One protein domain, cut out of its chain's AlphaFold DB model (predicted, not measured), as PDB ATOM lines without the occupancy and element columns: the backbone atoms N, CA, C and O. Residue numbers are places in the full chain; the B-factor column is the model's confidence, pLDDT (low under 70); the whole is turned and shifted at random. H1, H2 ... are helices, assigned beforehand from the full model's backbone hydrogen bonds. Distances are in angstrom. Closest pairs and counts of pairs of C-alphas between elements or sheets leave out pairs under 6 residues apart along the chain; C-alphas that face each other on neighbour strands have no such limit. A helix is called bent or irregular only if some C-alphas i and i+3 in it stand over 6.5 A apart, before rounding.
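What this domain is: This is residues 236 to 375 of the 437 residues of an uncharacterized protein of Listeriaceae bacterium FSL A5-0209 (UniProt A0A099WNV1). The model is an elongated zigzag of ten short helices, folding back and forth from the pair H1 and H2 at one end to the pair H9 and H10 at the other, with H5 and H7 in the middle. H3, H4, H5 and H6 follow H1 and H2 as successive helical hairpins; the course then turns into H7, which with H8 and H9 makes a bundle of three side by side, while H10 folds back on H9. The printed part has 140 residues, with ten named helices, H1 to H10 in that order, and no named strand: the class is all helix. It is only just compact, close to loose, with a radius of gyration of the C-alphas of 16.9 A, and spans 53 by 30 by 25 A.

Where its parts are: Find C-alpha 236 at (293.144, 155.960, 176.349); there H1 begins and runs through residues 236 to 244. Next come H2, residues 248 to 254, and H3, residues 256 to 269, the longest helix by residues, 19.9 A from first to last C-alpha. Read on to H4, residues 272 to 281, 14.6 A long, then H5, residues 285 to 294, and H6, residues 298 to 307, each 14.3 A. Look for C-alpha 316 at (275.528, 161.240, 189.864), where H7 begins; it covers residues 316 to 328 and 18.4 A. H8, residues 332 to 342, is 14.9 A long and irregular, but only just: C-alphas 337 and 340 are 6.8 A apart. H9, residues 345 to 357, measures 18.3 A, and H10, residues 361 to 368, ends at C-alpha 368, (258.742, 170.775, 191.540).

How they stand to each other: Start with the helical hairpin of H1 and H2: they touch at a shallow tilt of 9 degrees, opposite ways, their closest C-alphas being those of Ala 239 and Ala 251, 4.4 A apart. H3 touches H2 with residues 258 to 260 alone, the C-alphas of Phe 252 and Phe 259 coming closest at 5.3 A; this hairpin has a shallow tilt of 34 degrees, only just short of steep. Hairpin H4 and H5 touch at 17 degrees, a shallow tilt, with C-alphas 272 and 291 closest at 6.1 A. H5 and H6, also a hairpin, touch at the C-alphas of Leu 289 and Val 301, 5.5 A apart. H7 is the hub, touching H5, H6, H8 and H9. It touches H6 at a steep tilt of 60 degrees, opposite ways, where the C-alphas of Tyr 298 and Ser 325 are closest, 4.6 A apart. H7, H8 and H9 form a bundle, up and down, each running against the one before it; the closest C-alphas of H7 and H8 are those of Lys 316 and Ser 342, 4.2 A apart. H9 and H10, a helical hairpin, touch at a shallow tilt of 12 degrees, and their closest C-alphas are those of Ala 352 and Ala 364, 4.1 A apart. H3 and H7 are near each other, and H1 and H10 are apart. In H1 to H7, H9 and H10 every O i to N i+4 pair is within hydrogen-bond range; in H8 5 of 7 are.

The domain as a whole: The C-alphas of Glu 238 and Gly 359 are the two farthest apart, at 54.2 A. The printed part has no cut. The link from H6 to H7, 8 residues, is short but not tight; the other links between successive helices are tight. Mean pLDDT of the printed part is 91.5, and the residues under 70 are 309 to 310, in the link from H6 to H7.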
ATOM      1  N   SER A 236     294.561 155.826 176.714       78.12
ATOM      2  CA  SER A 236     293.144 155.960 176.349       78.12
ATOM      3  C   SER A 236     292.836 155.429 174.937       78.12
ATOM      4  O   SER A 236     291.877 154.679 174.778       78.12
ATOM      5  N   ALA A 237     293.677 155.697 173.930       81.75
ATOM      6  CA  ALA A 237     293.481 155.160 172.578       81.75
ATOM      7  C   ALA A 237     293.596 153.624 172.543       81.75
ATOM      8  O   ALA A 237     292.862 152.949 171.825       81.75
ATOM      9  N   GLU A 238     294.493 153.044 173.347       84.00
ATOM     10  CA  GLU A 238     294.572 151.585 173.493       84.00
ATOM     11  C   GLU A 238     293.323 151.009 174.178       84.00
ATOM     12  O   GLU A 238     292.778 150.011 173.698       84.00
ATOM     13  N   ALA A 239     292.839 151.639 175.254       86.12
ATOM     14  CA  ALA A 239     291.621 151.218 175.949       86.12
ATOM     15  C   ALA A 239     290.395 151.221 175.018       86.12
ATOM     16  O   ALA A 239     289.667 150.229 174.976       86.12
ATOM     17  N   GLU A 240     290.230 152.252 174.187       87.19
ATOM     18  CA  GLU A 240     289.168 152.317 173.173       87.19
ATOM     19  C   GLU A 240     289.231 151.143 172.185       87.19
ATOM     20  O   GLU A 240     288.209 150.520 171.884       87.19
ATOM     21  N   THR A 241     290.426 150.769 171.713       90.94
ATOM     22  CA  THR A 241     290.556 149.602 170.822       90.94
ATOM     23  C   THR A 241     290.196 148.287 171.516       90.94
ATOM     24  O   THR A 241     289.678 147.378 170.860       90.94
ATOM     25  N   PHE A 242     290.445 148.161 172.826       93.44
ATOM     26  CA  PHE A 242     290.019 146.995 173.602       93.44
ATOM     27  C   PHE A 242     288.500 146.960 173.785       93.44
ATOM     28  O   PHE A 242     287.909 145.895 173.607       93.44
ATOM     29  N   LEU A 243     287.861 148.105 174.040       91.44
ATOM     30  CA  LEU A 243     286.401 148.223 174.127       91.44
ATOM     31  C   LEU A 243     285.720 147.839 172.806       91.44
ATOM     32  O   LEU A 243     284.809 147.012 172.801       91.44
ATOM     33  N   GLN A 244     286.225 148.328 171.667       91.44
ATOM     34  CA  GLN A 244     285.719 147.954 170.335       91.44
ATOM     35  C   GLN A 244     285.848 146.452 170.048       91.44
ATOM     36  O   GLN A 244     285.012 145.864 169.362       91.44
ATOM     37  N   LYS A 245     286.892 145.814 170.585       94.06
ATOM     38  CA  LYS A 245     287.127 144.367 170.477       94.06
ATOM     39  C   LYS A 245     286.401 143.548 171.552       94.06
ATOM     40  O   LYS A 245     286.627 142.341 171.600       94.06
ATOM     41  N   LYS A 246     285.561 144.170 172.390       94.19
ATOM     42  CA  LYS A 246     284.860 143.541 173.524       94.19
ATOM     43  C   LYS A 246     285.799 142.864 174.530       94.19
ATOM     44  O   LYS A 246     285.519 141.779 175.010       94.19
ATOM     45  N   GLN A 247     286.955 143.468 174.794       94.62
ATOM     46  CA  GLN A 247     287.927 142.989 175.784       94.62
ATOM     47  C   GLN A 247     287.872 143.890 177.020       94.62
ATOM     48  O   GLN A 247     288.780 144.691 177.265       94.62
ATOM     49  N   TYR A 248     286.781 143.788 177.776       95.19
ATOM     50  CA  TYR A 248     286.411 144.745 178.821       95.19
ATOM     51  C   TYR A 248     287.408 144.747 179.977       95.19
ATOM     52  O   TYR A 248     287.856 145.809 180.408       95.19
ATOM     53  N   GLN A 249     287.852 143.564 180.411       95.75
ATOM     54  CA  GLN A 249     288.832 143.453 181.492       95.75
ATOM     55  C   GLN A 249     290.165 144.137 181.145       95.75
ATOM     56  O   GLN A 249     290.783 144.776 181.997       95.75
ATOM     57  N   LYS A 250     290.609 144.038 179.884       94.81
ATOM     58  CA  LYS A 250     291.852 144.679 179.425       94.81
ATOM     59  C   LYS A 250     291.696 146.185 179.282       94.81
ATOM     60  O   LYS A 250     292.616 146.909 179.652       94.81
ATOM     61  N   ALA A 251     290.551 146.647 178.779       93.50
ATOM     62  CA  ALA A 251     290.233 148.070 178.740       93.50
ATOM     63  C   ALA A 251     290.274 148.674 180.153       93.50
ATOM     64  O   ALA A 251     290.991 149.644 180.377       93.50
ATOM     65  N   PHE A 252     289.616 148.021 181.119       94.00
ATOM     66  CA  PHE A 252     289.599 148.437 182.522       94.00
ATOM     67  C   PHE A 252     290.997 148.475 183.159       94.00
ATOM     68  O   PHE A 252     291.356 149.449 183.816       94.00
ATOM     69  N   GLN A 253     291.817 147.440 182.942       94.50
ATOM     70  CA  GLN A 253     293.191 147.396 183.463       94.50
ATOM     71  C   GLN A 253     294.103 148.453 182.833       94.50
ATOM     72  O   GLN A 253     295.050 148.905 183.477       94.50
ATOM     73  N   LYS A 254     293.859 148.811 181.566       94.62
ATOM     74  CA  LYS A 254     294.684 149.770 180.834       94.62
ATOM     75  C   LYS A 254     294.366 151.208 181.227       94.62
ATOM     76  O   LYS A 254     295.294 151.975 181.482       94.62
ATOM     77  N   ASP A 255     293.084 151.554 181.248       92.69
ATOM     78  CA  ASP A 255     292.592 152.878 181.608       92.69
ATOM     79  C   ASP A 255     291.194 152.760 182.231       92.69
ATOM     80  O   ASP A 255     290.170 152.741 181.545       92.69
ATOM     81  N   ALA A 256     291.158 152.676 183.562       91.62
ATOM     82  CA  ALA A 256     289.909 152.566 184.305       91.62
ATOM     83  C   ALA A 256     289.006 153.798 184.120       91.62
ATOM     84  O   ALA A 256     287.788 153.656 184.165       91.62
ATOM     85  N   SER A 257     289.573 154.991 183.903       90.75
ATOM     86  CA  SER A 257     288.780 156.210 183.707       90.75
ATOM     87  C   SER A 257     288.031 156.148 182.381       90.75
ATOM     88  O   SER A 257     286.816 156.312 182.364       90.75
ATOM     89  N   ALA A 258     288.742 155.830 181.294       90.62
ATOM     90  CA  ALA A 258     288.133 155.675 179.973       90.62
ATOM     91  C   ALA A 258     287.093 154.540 179.951       90.62
ATOM     92  O   ALA A 258     286.047 154.667 179.319       90.62
ATOM     93  N   PHE A 259     287.349 153.444 180.676       94.06
ATOM     94  CA  PHE A 259     286.384 152.356 180.826       94.06
ATOM     95  C   PHE A 259     285.082 152.810 181.503       94.06
ATOM     96  O   PHE A 259     284.007 152.502 180.997       94.06
ATOM     97  N   TRP A 260     285.164 153.533 182.626       92.69
ATOM     98  CA  TRP A 260     283.972 153.987 183.349       92.69
ATOM     99  C   TRP A 260     283.193 155.065 182.593       92.69
ATOM    100  O   TRP A 260     281.968 155.068 182.656       92.69
ATOM    101  N   GLU A 261     283.875 155.947 181.859       90.81
ATOM    102  CA  GLU A 261     283.211 156.908 180.968       90.81
ATOM    103  C   GLU A 261     282.417 156.184 179.872       90.81
ATOM    104  O   GLU A 261     281.243 156.479 179.664       90.81
ATOM    105  N   TRP A 262     283.024 155.180 179.231       93.56
ATOM    106  CA  TRP A 262     282.343 154.351 178.237       93.56
ATOM    107  C   TRP A 262     281.166 153.561 178.827       93.56
ATOM    108  O   TRP A 262     280.105 153.478 178.211       93.56
ATOM    109  N   GLU A 263     281.331 152.974 180.014       93.94
ATOM    110  CA  GLU A 263     280.274 152.210 180.679       93.94
ATOM    111  C   GLU A 263     279.074 153.097 181.034       93.94
ATOM    112  O   GLU A 263     277.935 152.696 180.790       93.94
ATOM    113  N   GLU A 264     279.308 154.331 181.492       88.94
ATOM    114  CA  GLU A 264     278.241 155.301 181.756       88.94
ATOM    115  C   GLU A 264     277.445 155.640 180.480       88.94
ATOM    116  O   GLU A 264     276.222 155.790 180.548       88.94
ATOM    117  N   GLU A 265     278.086 155.686 179.303       88.69
ATOM    118  CA  GLU A 265     277.379 155.812 178.018       88.69
ATOM    119  C   GLU A 265     276.481 154.595 177.742       88.69
ATOM    120  O   GLU A 265     275.325 154.761 177.349       88.69
ATOM    121  N   GLN A 266     276.955 153.372 178.009       90.25
ATOM    122  CA  GLN A 266     276.156 152.154 177.794       90.25
ATOM    123  C   GLN A 266     274.957 152.069 178.746       90.25
ATOM    124  O   GLN A 266     273.869 151.636 178.356       90.25
ATOM    125  N   VAL A 267     275.124 152.531 179.988       84.62
ATOM    126  CA  VAL A 267     274.030 152.673 180.956       84.62
ATOM    127  C   VAL A 267     272.982 153.667 180.455       84.62
ATOM    128  O   VAL A 267     271.784 153.398 180.551       84.62
ATOM    129  N   GLN A 268     273.405 154.792 179.871       80.06
ATOM    130  CA  GLN A 268     272.493 155.773 179.272       80.06
ATOM    131  C   GLN A 268     271.756 155.213 178.043       80.06
ATOM    132  O   GLN A 268     270.590 155.547 177.829       80.06
ATOM    133  N   GLU A 269     272.395 154.335 177.268       81.75
ATOM    134  CA  GLU A 269     271.764 153.609 176.154       81.75
ATOM    135  C   GLU A 269     270.877 152.435 176.608       81.75
ATOM    136  O   GLU A 269     270.103 151.906 175.809       81.75
ATOM    137  N   SER A 270     270.912 152.078 177.897       82.62
ATOM    138  CA  SER A 270     270.123 150.994 178.499       82.62
ATOM    139  C   SER A 270     270.388 149.602 177.896       82.62
ATOM    140  O   SER A 270     269.497 148.746 177.896       82.62
ATOM    141  N   ASP A 271     271.604 149.328 177.407       85.38
ATOM    142  CA  ASP A 271     271.963 148.011 176.855       85.38
ATOM    143  C   ASP A 271     272.295 146.995 177.963       85.38
ATOM    144  O   ASP A 271     273.447 146.706 178.294       85.38
ATOM    145  N   VAL A 272     271.246 146.405 178.541       83.56
ATOM    146  CA  VAL A 272     271.366 145.407 179.618       83.56
ATOM    147  C   VAL A 272     272.166 144.172 179.190       83.56
ATOM    148  O   VAL A 272     272.814 143.550 180.031       83.56
ATOM    149  N   ARG A 273     272.119 143.779 177.907       89.50
ATOM    150  CA  ARG A 273     272.837 142.584 177.428       89.50
ATOM    151  C   ARG A 273     274.334 142.841 177.420       89.50
ATOM    152  O   ARG A 273     275.080 142.037 177.966       89.50
ATOM    153  N   LEU A 274     274.742 143.981 176.869       91.62
ATOM    154  CA  LEU A 274     276.135 144.402 176.882       91.62
ATOM    155  C   LEU A 274     276.664 144.535 178.312       91.62
ATOM    156  O   LEU A 274     277.731 144.012 178.610       91.62
ATOM    157  N   LEU A 275     275.909 145.159 179.221       90.31
ATOM    158  CA  LEU A 275     276.332 145.297 180.619       90.31
ATOM    159  C   LEU A 275     276.490 143.941 181.329       90.31
ATOM    160  O   LEU A 275     277.392 143.788 182.149       90.31
ATOM    161  N   LEU A 276     275.672 142.931 181.000       91.50
ATOM    162  CA  LEU A 276     275.854 141.562 181.506       91.50
ATOM    163  C   LEU A 276     277.144 140.912 180.984       91.50
ATOM    164  O   LEU A 276     277.839 140.246 181.757       91.50
ATOM    165  N   ASP A 277     277.481 141.118 179.707       93.56
ATOM    166  CA  ASP A 277     278.749 140.650 179.131       93.56
ATOM    167  C   ASP A 277     279.936 141.324 179.845       93.56
ATOM    168  O   ASP A 277     280.871 140.648 180.279       93.56
ATOM    169  N   VAL A 278     279.856 142.644 180.061       94.88
ATOM    170  CA  VAL A 278     280.867 143.413 180.803       94.88
ATOM    171  C   VAL A 278     280.998 142.896 182.236       94.88
ATOM    172  O   VAL A 278     282.114 142.642 182.681       94.88
ATOM    173  N   TYR A 279     279.888 142.684 182.949       94.75
ATOM    174  CA  TYR A 279     279.891 142.185 184.328       94.75
ATOM    175  C   TYR A 279     280.507 140.785 184.454       94.75
ATOM    176  O   TYR A 279     281.123 140.458 185.468       94.75
ATOM    177  N   THR A 280     280.372 139.957 183.416       95.50
ATOM    178  CA  THR A 280     280.973 138.617 183.381       95.50
ATOM    179  C   THR A 280     282.502 138.688 183.348       95.50
ATOM    180  O   THR A 280     283.168 137.877 183.991       95.50
ATOM    181  N   GLU A 281     283.072 139.664 182.634       95.31
ATOM    182  CA  GLU A 281     284.525 139.881 182.578       95.31
ATOM    183  C   GLU A 281     285.059 140.750 183.727       95.31
ATOM    184  O   GLU A 281     286.197 140.573 184.173       95.31
ATOM    185  N   VAL A 282     284.251 141.697 184.201       93.88
ATOM    186  CA  VAL A 282     284.586 142.685 185.233       93.88
ATOM    187  C   VAL A 282     283.468 142.677 186.284       93.88
ATOM    188  O   VAL A 282     282.544 143.489 186.204       93.88
ATOM    189  N   PRO A 283     283.512 141.757 187.269       91.88
ATOM    190  CA  PRO A 283     282.452 141.599 188.261       91.88
ATOM    191  C   PRO A 283     282.513 142.710 189.318       91.88
ATOM    192  O   PRO A 283     282.933 142.496 190.455       91.88
ATOM    193  N   ASP A 284     282.100 143.915 188.928       91.44
ATOM    194  CA  ASP A 284     282.078 145.102 189.778       91.44
ATOM    195  C   ASP A 284     280.659 145.375 190.327       91.44
ATOM    196  O   ASP A 284     279.686 145.349 189.561       91.44
ATOM    197  N   PRO A 285     280.498 145.654 191.637       91.00
ATOM    198  CA  PRO A 285     279.197 145.967 192.231       91.00
ATOM    199  C   PRO A 285     278.476 147.168 191.598       91.00
ATOM    200  O   PRO A 285     277.247 147.224 191.642       91.00
ATOM    201  N   ALA A 286     279.207 148.120 191.012       92.12
ATOM    202  CA  ALA A 286     278.627 149.269 190.327       92.12
ATOM    203  C   ALA A 286     277.848 148.838 189.073       92.12
ATOM    204  O   ALA A 286     276.682 149.193 188.926       92.12
ATOM    205  N   ILE A 287     278.451 147.977 188.246       93.19
ATOM    206  CA  ILE A 287     277.828 147.434 187.028       93.19
ATOM    207  C   ILE A 287     276.627 146.560 187.398       93.19
ATOM    208  O   ILE A 287     275.571 146.636 186.768       93.19
ATOM    209  N   ALA A 288     276.758 145.752 188.457       92.25
ATOM    210  CA  ALA A 288     275.643 144.968 188.970       92.25
ATOM    211  C   ALA A 288     274.450 145.878 189.302       92.25
ATOM    212  O   ALA A 288     273.341 145.619 188.830       92.25
ATOM    213  N   LEU A 289     274.686 146.964 190.054       93.69
ATOM    214  CA  LEU A 289     273.672 147.949 190.436       93.69
ATOM    215  C   LEU A 289     272.967 148.555 189.225       93.69
ATOM    216  O   LEU A 289     271.734 148.614 189.222       93.69
ATOM    217  N   ASP A 290     273.722 148.942 188.202       92.44
ATOM    218  CA  ASP A 290     273.167 149.509 186.974       92.44
ATOM    219  C   ASP A 290     272.281 148.485 186.242       92.44
ATOM    220  O   ASP A 290     271.144 148.792 185.874       92.44
ATOM    221  N   ILE A 291     272.714 147.221 186.154       91.12
ATOM    222  CA  ILE A 291     271.905 146.121 185.603       91.12
ATOM    223  C   ILE A 291     270.609 145.917 186.400       91.12
ATOM    224  O   ILE A 291     269.547 145.748 185.796       91.12
ATOM    225  N   ALA A 292     270.659 145.904 187.736       93.75
ATOM    226  CA  ALA A 292     269.453 145.732 188.550       93.75
ATOM    227  C   ALA A 292     268.479 146.898 188.371       93.75
ATOM    228  O   ALA A 292     267.274 146.669 188.269       93.75
ATOM    229  N   PHE A 293     268.986 148.130 188.274       93.25
ATOM    230  CA  PHE A 293     268.150 149.296 188.017       93.25
ATOM    231  C   PHE A 293     267.459 149.207 186.654       93.25
ATOM    232  O   PHE A 293     266.241 149.379 186.576       93.25
ATOM    233  N   LEU A 294     268.203 148.870 185.597       87.25
ATOM    234  CA  LEU A 294     267.655 148.724 184.244       87.25
ATOM    235  C   LEU A 294     266.658 147.557 184.133       87.25
ATOM    236  O   LEU A 294     265.702 147.629 183.365       87.25
ATOM    237  N   LYS A 295     266.825 146.507 184.946       85.06
ATOM    238  CA  LYS A 295     265.846 145.414 185.106       85.06
ATOM    239  C   LYS A 295     264.679 145.754 186.040       85.06
ATOM    240  O   LYS A 295     263.837 144.894 186.278       85.06
ATOM    241  N   GLN A 296     264.628 146.979 186.564       90.00
ATOM    242  CA  GLN A 296     263.611 147.464 187.500       90.00
ATOM    243  C   GLN A 296     263.559 146.689 188.831       90.00
ATOM    244  O   GLN A 296     262.560 146.736 189.552       90.00
ATOM    245  N   ASP A 297     264.647 146.018 189.219       91.19
ATOM    246  CA  ASP A 297     264.772 145.385 190.535       91.19
ATOM    247  C   ASP A 297     265.201 146.415 191.590       91.19
ATOM    248  O   ASP A 297     266.312 146.424 192.128       91.19
ATOM    249  N   TYR A 298     264.283 147.334 191.889       92.69
ATOM    250  CA  TYR A 298     264.523 148.449 192.804       92.69
ATOM    251  C   TYR A 298     264.875 147.996 194.227       92.69
ATOM    252  O   TYR A 298     265.579 148.706 194.948       92.69
ATOM    253  N   LYS A 299     264.404 146.816 194.656       94.56
ATOM    254  CA  LYS A 299     264.752 146.257 195.970       94.56
ATOM    255  C   LYS A 299     266.213 145.827 196.005       94.56
ATOM    256  O   LYS A 299     266.895 146.117 196.990       94.56
ATOM    257  N   GLN A 300     266.696 145.189 194.940       93.81
ATOM    258  CA  GLN A 300     268.093 144.790 194.835       93.81
ATOM    259  C   GLN A 300     269.026 146.004 194.759       93.81
ATOM    260  O   GLN A 300     270.024 146.036 195.476       93.81
ATOM    261  N   VAL A 301     268.662 147.041 193.989       94.31
ATOM    262  CA  VAL A 301     269.418 148.309 193.924       94.31
ATOM    263  C   VAL A 301     269.590 148.928 195.314       94.31
ATOM    264  O   VAL A 301     270.700 149.296 195.698       94.31
ATOM    265  N   ILE A 302     268.507 149.011 196.094       95.19
ATOM    266  CA  ILE A 302     268.554 149.531 197.470       95.19
ATOM    267  C   ILE A 302     269.420 148.638 198.361       95.19
ATOM    268  O   ILE A 302     270.245 149.150 199.110       95.19
ATOM    269  N   THR A 303     269.256 147.318 198.264       93.12
ATOM    270  CA  THR A 303     270.010 146.357 199.080       93.12
ATOM    271  C   THR A 303     271.510 146.512 198.852       93.12
ATOM    272  O   THR A 303     272.269 146.620 199.812       93.12
ATOM    273  N   TRP A 304     271.949 146.606 197.596       90.62
ATOM    274  CA  TRP A 304     273.355 146.847 197.290       90.62
ATOM    275  C   TRP A 304     273.827 148.227 197.736       90.62
ATOM    276  O   TRP A 304     274.922 148.323 198.279       90.62
ATOM    277  N   TYR A 305     273.021 149.280 197.587       92.56
ATOM    278  CA  TYR A 305     273.377 150.600 198.114       92.56
ATOM    279  C   TYR A 305     273.619 150.577 199.631       92.56
ATOM    280  O   TYR A 305     274.621 151.108 200.101       92.56
ATOM    281  N   GLU A 306     272.719 149.948 200.390       91.50
ATOM    282  CA  GLU A 306     272.773 149.895 201.856       91.50
ATOM    283  C   GLU A 306     273.884 148.963 202.378       91.50
ATOM    284  O   GLU A 306     274.381 149.159 203.483       91.50
ATOM    285  N   GLN A 307     274.288 147.954 201.598       89.25
ATOM    286  CA  GLN A 307     275.326 146.990 201.987       89.25
ATOM    287  C   GLN A 307     276.732 147.385 201.525       89.25
ATOM    288  O   GLN A 307     277.722 146.966 202.130       89.25
ATOM    289  N   THR A 308     276.849 148.173 200.457       79.75
ATOM    290  CA  THR A 308     278.140 148.438 199.812       79.75
ATOM    291  C   THR A 308     278.699 149.772 200.275       79.75
ATOM    292  O   THR A 308     278.744 150.751 199.536       79.75
ATOM    293  N   ASP A 309     279.144 149.817 201.528       59.38
ATOM    294  CA  ASP A 309     279.435 151.091 202.191       59.38
ATOM    295  C   ASP A 309     280.663 151.834 201.608       59.38
ATOM    296  O   ASP A 309     280.833 153.023 201.871       59.38
ATOM    297  N   LYS A 310     281.547 151.179 200.822       58.41
ATOM    298  CA  LYS A 310     282.806 151.799 200.317       58.41
ATOM    299  C   LYS A 310     283.380 151.288 198.982       58.41
ATOM    300  O   LYS A 310     284.433 151.774 198.584       58.41
ATOM    301  N   GLN A 311     282.759 150.314 198.312       72.31
ATOM    302  CA  GLN A 311     283.383 149.642 197.150       72.31
ATOM    303  C   GLN A 311     282.798 150.028 195.785       72.31
ATOM    304  O   GLN A 311     283.367 149.657 194.768       72.31
ATOM    305  N   VAL A 312     281.698 150.786 195.746       82.75
ATOM    306  CA  VAL A 312     281.071 151.224 194.489       82.75
ATOM    307  C   VAL A 312     281.602 152.590 194.082       82.75
ATOM    308  O   VAL A 312     281.600 153.537 194.875       82.75
ATOM    309  N   THR A 313     281.984 152.717 192.814       81.88
ATOM    310  CA  THR A 313     282.236 154.015 192.183       81.88
ATOM    311  C   THR A 313     280.912 154.766 192.030       81.88
ATOM    312  O   THR A 313     280.134 154.518 191.107       81.88
ATOM    313  N   TRP A 314     280.630 155.685 192.953       87.94
ATOM    314  CA  TRP A 314     279.388 156.457 192.960       87.94
ATOM    315  C   TRP A 314     279.422 157.625 191.974       87.94
ATOM    316  O   TRP A 314     280.108 158.624 192.200       87.94
ATOM    317  N   THR A 315     278.605 157.534 190.928       88.75
ATOM    318  CA  THR A 315     278.331 158.634 189.996       88.75
ATOM    319  C   THR A 315     277.025 159.343 190.353       88.75
ATOM    320  O   THR A 315     276.204 158.856 191.140       88.75
ATOM    321  N   LYS A 316     276.803 160.516 189.752       88.38
ATOM    322  CA  LYS A 316     275.528 161.240 189.864       88.38
ATOM    323  C   LYS A 316     274.349 160.391 189.374       88.38
ATOM    324  O   LYS A 316     273.306 160.376 190.030       88.38
ATOM    325  N   ALA A 317     274.539 159.652 188.278       88.56
ATOM    326  CA  ALA A 317     273.545 158.736 187.724       88.56
ATOM    327  C   ALA A 317     273.193 157.614 188.711       88.56
ATOM    328  O   ALA A 317     272.020 157.426 189.024       88.56
ATOM    329  N   ARG A 318     274.188 156.962 189.322       92.38
ATOM    330  CA  ARG A 318     273.952 155.902 190.318       92.38
ATOM    331  C   ARG A 318     273.220 156.410 191.560       92.38
ATOM    332  O   ARG A 318     272.298 155.757 192.045       92.38
ATOM    333  N   TYR A 319     273.537 157.616 192.042       94.19
ATOM    334  CA  TYR A 319     272.726 158.249 193.091       94.19
ATOM    335  C   TYR A 319     271.282 158.512 192.641       94.19
ATOM    336  O   TYR A 319     270.362 158.377 193.450       94.19
ATOM    337  N   ALA A 320     271.066 158.866 191.367       93.19
ATOM    338  CA  ALA A 320     269.726 159.012 190.807       93.19
ATOM    339  C   ALA A 320     268.979 157.670 190.781       93.19
ATOM    340  O   ALA A 320     267.823 157.627 191.192       93.19
ATOM    341  N   PHE A 321     269.640 156.581 190.379       94.06
ATOM    342  CA  PHE A 321     269.064 155.233 190.316       94.06
ATOM    343  C   PHE A 321     268.620 154.730 191.681       94.06
ATOM    344  O   PHE A 321     267.486 154.274 191.848       94.06
ATOM    345  N   VAL A 322     269.478 154.874 192.691       95.88
ATOM    346  CA  VAL A 322     269.133 154.505 194.066       95.88
ATOM    347  C   VAL A 322     268.013 155.404 194.595       95.88
ATOM    348  O   VAL A 322     267.039 154.909 195.161       95.88
ATOM    349  N   GLY A 323     268.100 156.721 194.376       95.94
ATOM    350  CA  GLY A 323     267.057 157.663 194.782       95.94
ATOM    351  C   GLY A 323     265.701 157.333 194.160       95.94
ATOM    352  O   GLY A 323     264.690 157.304 194.858       95.94
ATOM    353  N   TYR A 324     265.679 157.009 192.868       94.62
ATOM    354  CA  TYR A 324     264.470 156.610 192.157       94.62
ATOM    355  C   TYR A 324     263.939 155.271 192.672       94.62
ATOM    356  O   TYR A 324     262.742 155.128 192.904       94.62
ATOM    357  N   SER A 325     264.825 154.315 192.954       95.94
ATOM    358  CA  SER A 325     264.454 153.035 193.565       95.94
ATOM    359  C   SER A 325     263.761 153.238 194.919       95.94
ATOM    360  O   SER A 325     262.732 152.615 195.191       95.94
ATOM    361  N   TYR A 326     264.246 154.169 195.749       98.06
ATOM    362  CA  TYR A 326     263.562 154.553 196.987       98.06
ATOM    363  C   TYR A 326     262.183 155.173 196.740       98.06
ATOM    364  O   TYR A 326     261.245 154.851 197.474       98.06
ATOM    365  N   VAL A 327     262.029 156.013 195.708       95.25
ATOM    366  CA  VAL A 327     260.716 156.550 195.305       95.25
ATOM    367  C   VAL A 327     259.749 155.416 194.962       95.25
ATOM    368  O   VAL A 327     258.645 155.387 195.506       95.25
ATOM    369  N   GLN A 328     260.183 154.449 194.151       92.75
ATOM    370  CA  GLN A 328     259.368 153.298 193.740       92.75
ATOM    371  C   GLN A 328     258.974 152.393 194.914       92.75
ATOM    372  O   GLN A 328     257.880 151.837 194.937       92.75
ATOM    373  N   GLN A 329     259.821 152.288 195.941       95.00
ATOM    374  CA  GLN A 329     259.499 151.567 197.180       95.00
ATOM    375  C   GLN A 329     258.747 152.430 198.217       95.00
ATOM    376  O   GLN A 329     258.578 152.014 199.363       95.00
ATOM    377  N   GLY A 330     258.329 153.655 197.868       94.69
ATOM    378  CA  GLY A 330     257.602 154.568 198.759       94.69
ATOM    379  C   GLY A 330     258.436 155.181 199.898       94.69
ATOM    380  O   GLY A 330     257.885 155.905 200.740       94.69
ATOM    381  N   LYS A 331     259.753 154.936 199.904       97.31
ATOM    382  CA  LYS A 331     260.763 155.376 200.885       97.31
ATOM    383  C   LYS A 331     261.249 156.807 200.579       97.31
ATOM    384  O   LYS A 331     262.418 157.051 200.295       97.31
ATOM    385  N   LEU A 332     260.329 157.777 200.601       97.31
ATOM    386  CA  LEU A 332     260.606 159.141 200.111       97.31
ATOM    387  C   LEU A 332     261.691 159.879 200.898       97.31
ATOM    388  O   LEU A 332     262.504 160.554 200.284       97.31
ATOM    389  N   ALA A 333     261.764 159.721 202.221       97.69
ATOM    390  CA  ALA A 333     262.781 160.401 203.031       97.69
ATOM    391  C   ALA A 333     264.212 160.024 202.603       97.69
ATOM    392  O   ALA A 333     265.086 160.880 202.517       97.69
ATOM    393  N   GLN A 334     264.444 158.752 202.272       98.06
ATOM    394  CA  GLN A 334     265.727 158.276 201.763       98.06
ATOM    395  C   GLN A 334     266.021 158.839 200.365       98.06
ATOM    396  O   GLN A 334     267.145 159.262 200.099       98.06
ATOM    397  N   ALA A 335     265.011 158.917 199.491       97.44
ATOM    398  CA  ALA A 335     265.156 159.538 198.175       97.44
ATOM    399  C   ALA A 335     265.550 161.026 198.273       97.44
ATOM    400  O   ALA A 335     266.422 161.484 197.534       97.44
ATOM    401  N   GLU A 336     264.972 161.769 199.225       97.38
ATOM    402  CA  GLU A 336     265.305 163.180 199.468       97.38
ATOM    403  C   GLU A 336     266.768 163.385 199.872       97.38
ATOM    404  O   GLU A 336     267.383 164.365 199.455       97.38
ATOM    405  N   VAL A 337     267.344 162.456 200.644       96.88
ATOM    406  CA  VAL A 337     268.763 162.496 201.037       96.88
ATOM    407  C   VAL A 337     269.685 162.307 199.826       96.88
ATOM    408  O   VAL A 337     270.791 162.853 199.799       96.88
ATOM    409  N   LEU A 338     269.243 161.558 198.810       95.38
ATOM    410  CA  LEU A 338     270.031 161.281 197.606       95.38
ATOM    411  C   LEU A 338     269.872 162.328 196.503       95.38
ATOM    412  O   LEU A 338     270.808 162.525 195.727       95.38
ATOM    413  N   ALA A 339     268.746 163.037 196.444       94.19
ATOM    414  CA  ALA A 339     268.480 164.008 195.383       94.19
ATOM    415  C   ALA A 339     269.558 165.108 195.230       94.19
ATOM    416  O   ALA A 339     269.974 165.370 194.097       94.19
ATOM    417  N   PRO A 340     270.115 165.700 196.309       93.44
ATOM    418  CA  PRO A 340     271.216 166.658 196.184       93.44
ATOM    419  C   PRO A 340     272.509 166.047 195.624       93.44
ATOM    420  O   PRO A 340     273.292 166.754 194.992       93.44
ATOM    421  N   LYS A 341     272.743 164.745 195.852       93.81
ATOM    422  CA  LYS A 341     273.939 164.032 195.374       93.81
ATOM    423  C   LYS A 341     273.842 163.687 193.891       93.81
ATOM    424  O   LYS A 341     274.853 163.714 193.197       93.81
ATOM    425  N   SER A 342     272.638 163.380 193.408       91.56
ATOM    426  CA  SER A 342     272.422 163.042 192.002       91.56
ATOM    427  C   SER A 342     272.369 164.263 191.089       91.56
ATOM    428  O   SER A 342     272.749 164.162 189.929       91.56
ATOM    429  N   GLN A 343     271.889 165.412 191.586       89.38
ATOM    430  CA  GLN A 343     271.611 166.600 190.760       89.38
ATOM    431  C   GLN A 343     270.710 166.288 189.546       89.38
ATOM    432  O   GLN A 343     270.787 166.957 188.521       89.38
ATOM    433  N   SER A 344     269.882 165.243 189.646       89.69
ATOM    434  CA  SER A 344     269.030 164.774 188.555       89.69
ATOM    435  C   SER A 344     267.649 165.413 188.646       89.69
ATOM    436  O   SER A 344     266.904 165.134 189.590       89.69
ATOM    437  N   ASP A 345     267.284 166.224 187.655       88.25
ATOM    438  CA  ASP A 345     265.943 166.814 187.549       88.25
ATOM    439  C   ASP A 345     264.856 165.732 187.522       88.25
ATOM    440  O   ASP A 345     263.831 165.862 188.189       88.25
ATOM    441  N   ALA A 346     265.119 164.612 186.842       86.62
ATOM    442  CA  ALA A 346     264.205 163.474 186.787       86.62
ATOM    443  C   ALA A 346     263.916 162.892 188.181       86.62
ATOM    444  O   ALA A 346     262.764 162.600 188.500       86.62
ATOM    445  N   LEU A 347     264.930 162.774 189.050       92.88
ATOM    446  CA  LEU A 347     264.710 162.326 190.428       92.88
ATOM    447  C   LEU A 347     263.901 163.353 191.237       92.88
ATOM    448  O   LEU A 347     262.992 162.970 191.970       92.88
ATOM    449  N   HIS A 348     264.192 164.649 191.097       93.69
ATOM    450  CA  HIS A 348     263.429 165.702 191.776       93.69
ATOM    451  C   HIS A 348     261.948 165.669 191.366       93.69
ATOM    452  O   HIS A 348     261.067 165.711 192.226       93.69
ATOM    453  N   GLN A 349     261.675 165.511 190.069       91.94
ATOM    454  CA  GLN A 349     260.324 165.370 189.525       91.94
ATOM    455  C   GLN A 349     259.637 164.083 190.001       91.94
ATOM    456  O   GLN A 349     258.459 164.118 190.355       91.94
ATOM    457  N   ALA A 350     260.360 162.961 190.088       92.62
ATOM    458  CA  ALA A 350     259.827 161.710 190.628       92.62
ATOM    459  C   ALA A 350     259.428 161.848 192.109       92.62
ATOM    460  O   ALA A 350     258.359 161.382 192.506       92.62
ATOM    461  N   ILE A 351     260.239 162.538 192.920       96.69
ATOM    462  CA  ILE A 351     259.915 162.837 194.323       96.69
ATOM    463  C   ILE A 351     258.690 163.760 194.410       96.69
ATOM    464  O   ILE A 351     257.778 163.488 195.194       96.69
ATOM    465  N   ALA A 352     258.636 164.818 193.592       96.44
ATOM    466  CA  ALA A 352     257.496 165.733 193.533       96.44
ATOM    467  C   ALA A 352     256.191 164.991 193.208       96.44
ATOM    468  O   ALA A 352     255.197 165.131 193.926       96.44
ATOM    469  N   LEU A 353     256.216 164.143 192.175       94.00
ATOM    470  CA  LEU A 353     255.079 163.320 191.782       94.00
ATOM    471  C   LEU A 353     254.677 162.347 192.898       94.00
ATOM    472  O   LEU A 353     253.495 162.215 193.194       94.00
ATOM    473  N   ALA A 354     255.629 161.699 193.567       95.31
ATOM    474  CA  ALA A 354     255.308 160.769 194.644       95.31
ATOM    475  C   ALA A 354     254.644 161.455 195.851       95.31
ATOM    476  O   ALA A 354     253.723 160.893 196.447       95.31
ATOM    477  N   TYR A 355     255.052 162.680 196.197       97.19
ATOM    478  CA  TYR A 355     254.350 163.468 197.214       97.19
ATOM    479  C   TYR A 355     252.962 163.913 196.769       97.19
ATOM    480  O   TYR A 355     252.026 163.852 197.565       97.19
ATOM    481  N   PHE A 356     252.810 164.281 195.496       95.44
ATOM    482  CA  PHE A 356     251.509 164.581 194.904       95.44
ATOM    483  C   PHE A 356     250.544 163.392 195.021       95.44
ATOM    484  O   PHE A 356     249.422 163.560 195.508       95.44
ATOM    485  N   LYS A 357     251.004 162.174 194.690       92.56
ATOM    486  CA  LYS A 357     250.220 160.936 194.855       92.56
ATOM    487  C   LYS A 357     249.828 160.680 196.318       92.56
ATOM    488  O   LYS A 357     248.731 160.206 196.587       92.56
ATOM    489  N   LYS A 358     250.690 161.037 197.281       93.75
ATOM    490  CA  LYS A 358     250.388 160.962 198.727       93.75
ATOM    491  C   LYS A 358     249.487 162.096 199.239       93.75
ATOM    492  O   LYS A 358     249.089 162.062 200.401       93.75
ATOM    493  N   GLY A 359     249.180 163.100 198.415       92.06
ATOM    494  CA  GLY A 359     248.400 164.279 198.800       92.06
ATOM    495  C   GLY A 359     249.179 165.354 199.568       92.06
ATOM    496  O   GLY A 359     248.571 166.314 200.040       92.06
ATOM    497  N   ASP A 360     250.506 165.244 199.682       95.62
ATOM    498  CA  ASP A 360     251.353 166.268 200.312       95.62
ATOM    499  C   ASP A 360     251.774 167.321 199.277       95.62
ATOM    500  O   ASP A 360     252.889 167.329 198.750       95.62
ATOM    501  N   MET A 361     250.845 168.224 198.959       94.56
ATOM    502  CA  MET A 361     251.056 169.255 197.939       94.56
ATOM    503  C   MET A 361     252.136 170.270 198.290       94.56
ATOM    504  O   MET A 361     252.762 170.833 197.390       94.56
ATOM    505  N   VAL A 362     252.360 170.516 199.583       96.12
ATOM    506  CA  VAL A 362     253.382 171.464 200.037       96.12
ATOM    507  C   VAL A 362     254.756 170.931 199.654       96.12
ATOM    508  O   VAL A 362     255.534 171.640 199.013       96.12
ATOM    509  N   LYS A 363     255.032 169.658 199.967       97.44
ATOM    510  CA  LYS A 363     256.283 169.021 199.553       97.44
ATOM    511  C   LYS A 363     256.353 168.799 198.049       97.44
ATOM    512  O   LYS A 363     257.408 169.042 197.470       97.44
ATOM    513  N   ALA A 364     255.253 168.401 197.410       96.81
ATOM    514  CA  ALA A 364     255.216 168.202 195.961       96.81
ATOM    515  C   ALA A 364     255.652 169.469 195.203       96.81
ATOM    516  O   ALA A 364     256.562 169.409 194.379       96.81
ATOM    517  N   ARG A 365     255.091 170.637 195.552       96.31
ATOM    518  CA  ARG A 365     255.483 171.931 194.968       96.31
ATOM    519  C   ARG A 365     256.904 172.344 195.334       96.31
ATOM    520  O   ARG A 365     257.616 172.884 194.497       96.31
ATOM    521  N   ALA A 366     257.342 172.092 196.569       97.12
ATOM    522  CA  ALA A 366     258.713 172.404 196.972       97.12
ATOM    523  C   ALA A 366     259.752 171.643 196.128       97.12
ATOM    524  O   ALA A 366     260.805 172.199 195.818       97.12
ATOM    525  N   TRP A 367     259.460 170.397 195.750       96.69
ATOM    526  CA  TRP A 367     260.314 169.599 194.871       96.69
ATOM    527  C   TRP A 367     260.166 169.973 193.391       96.69
ATOM    528  O   TRP A 367     261.181 170.044 192.704       96.69
ATOM    529  N   GLU A 368     258.961 170.291 192.914       95.69
ATOM    530  CA  GLU A 368     258.742 170.775 191.540       95.69
ATOM    531  C   GLU A 368     259.476 172.100 191.281       95.69
ATOM    532  O   GLU A 368     260.185 172.215 190.290       95.69
ATOM    533  N   ASN A 369     259.480 173.031 192.238       95.81
ATOM    534  CA  ASN A 369     260.243 174.281 192.128       95.81
ATOM    535  C   ASN A 369     261.765 174.072 191.992       95.81
ATOM    536  O   ASN A 369     262.463 174.960 191.501       95.81
ATOM    537  N   LYS A 370     262.303 172.936 192.461       94.88
ATOM    538  CA  LYS A 370     263.730 172.604 192.299       94.88
ATOM    539  C   LYS A 370     264.046 172.082 190.898       94.88
ATOM    540  O   LYS A 370     265.166 172.281 190.443       94.88
ATOM    541  N   ALA A 371     263.083 171.436 190.243       92.62
ATOM    542  CA  ALA A 371     263.203 170.901 188.890       92.62
ATOM    543  C   ALA A 371     261.880 171.110 188.127       92.62
ATOM    544  O   ALA A 371     261.071 170.177 188.039       92.62
ATOM    545  N   PRO A 372     261.650 172.330 187.601       91.31
ATOM    546  CA  PRO A 372     260.367 172.712 187.024       91.31
ATOM    547  C   PRO A 372     259.934 171.794 185.884       91.31
ATOM    548  O   PRO A 372     260.746 171.389 185.048       91.31
ATOM    549  N   SER A 373     258.641 171.490 185.827       91.62
ATOM    550  CA  SER A 373     258.062 170.667 184.763       91.62
ATOM    551  C   SER A 373     256.671 171.160 184.416       91.62
ATOM    552  O   SER A 373     255.763 171.085 185.235       91.62
ATOM    553  N   GLU A 374     256.479 171.604 183.171       91.25
ATOM    554  CA  GLU A 374     255.182 172.098 182.684       91.25
ATOM    555  C   GLU A 374     254.063 171.063 182.884       91.25
ATOM    556  O   GLU A 374     252.952 171.404 183.284       91.25
ATOM    557  N   ALA A 375     254.371 169.779 182.681       88.69
ATOM    558  CA  ALA A 375     253.415 168.697 182.877       88.69
ATOM    559  C   ALA A 375     253.010 168.531 184.354       88.69
ATOM    560  O   ALA A 375     251.828 168.337 184.641       88.69
TER     561      ALA A 375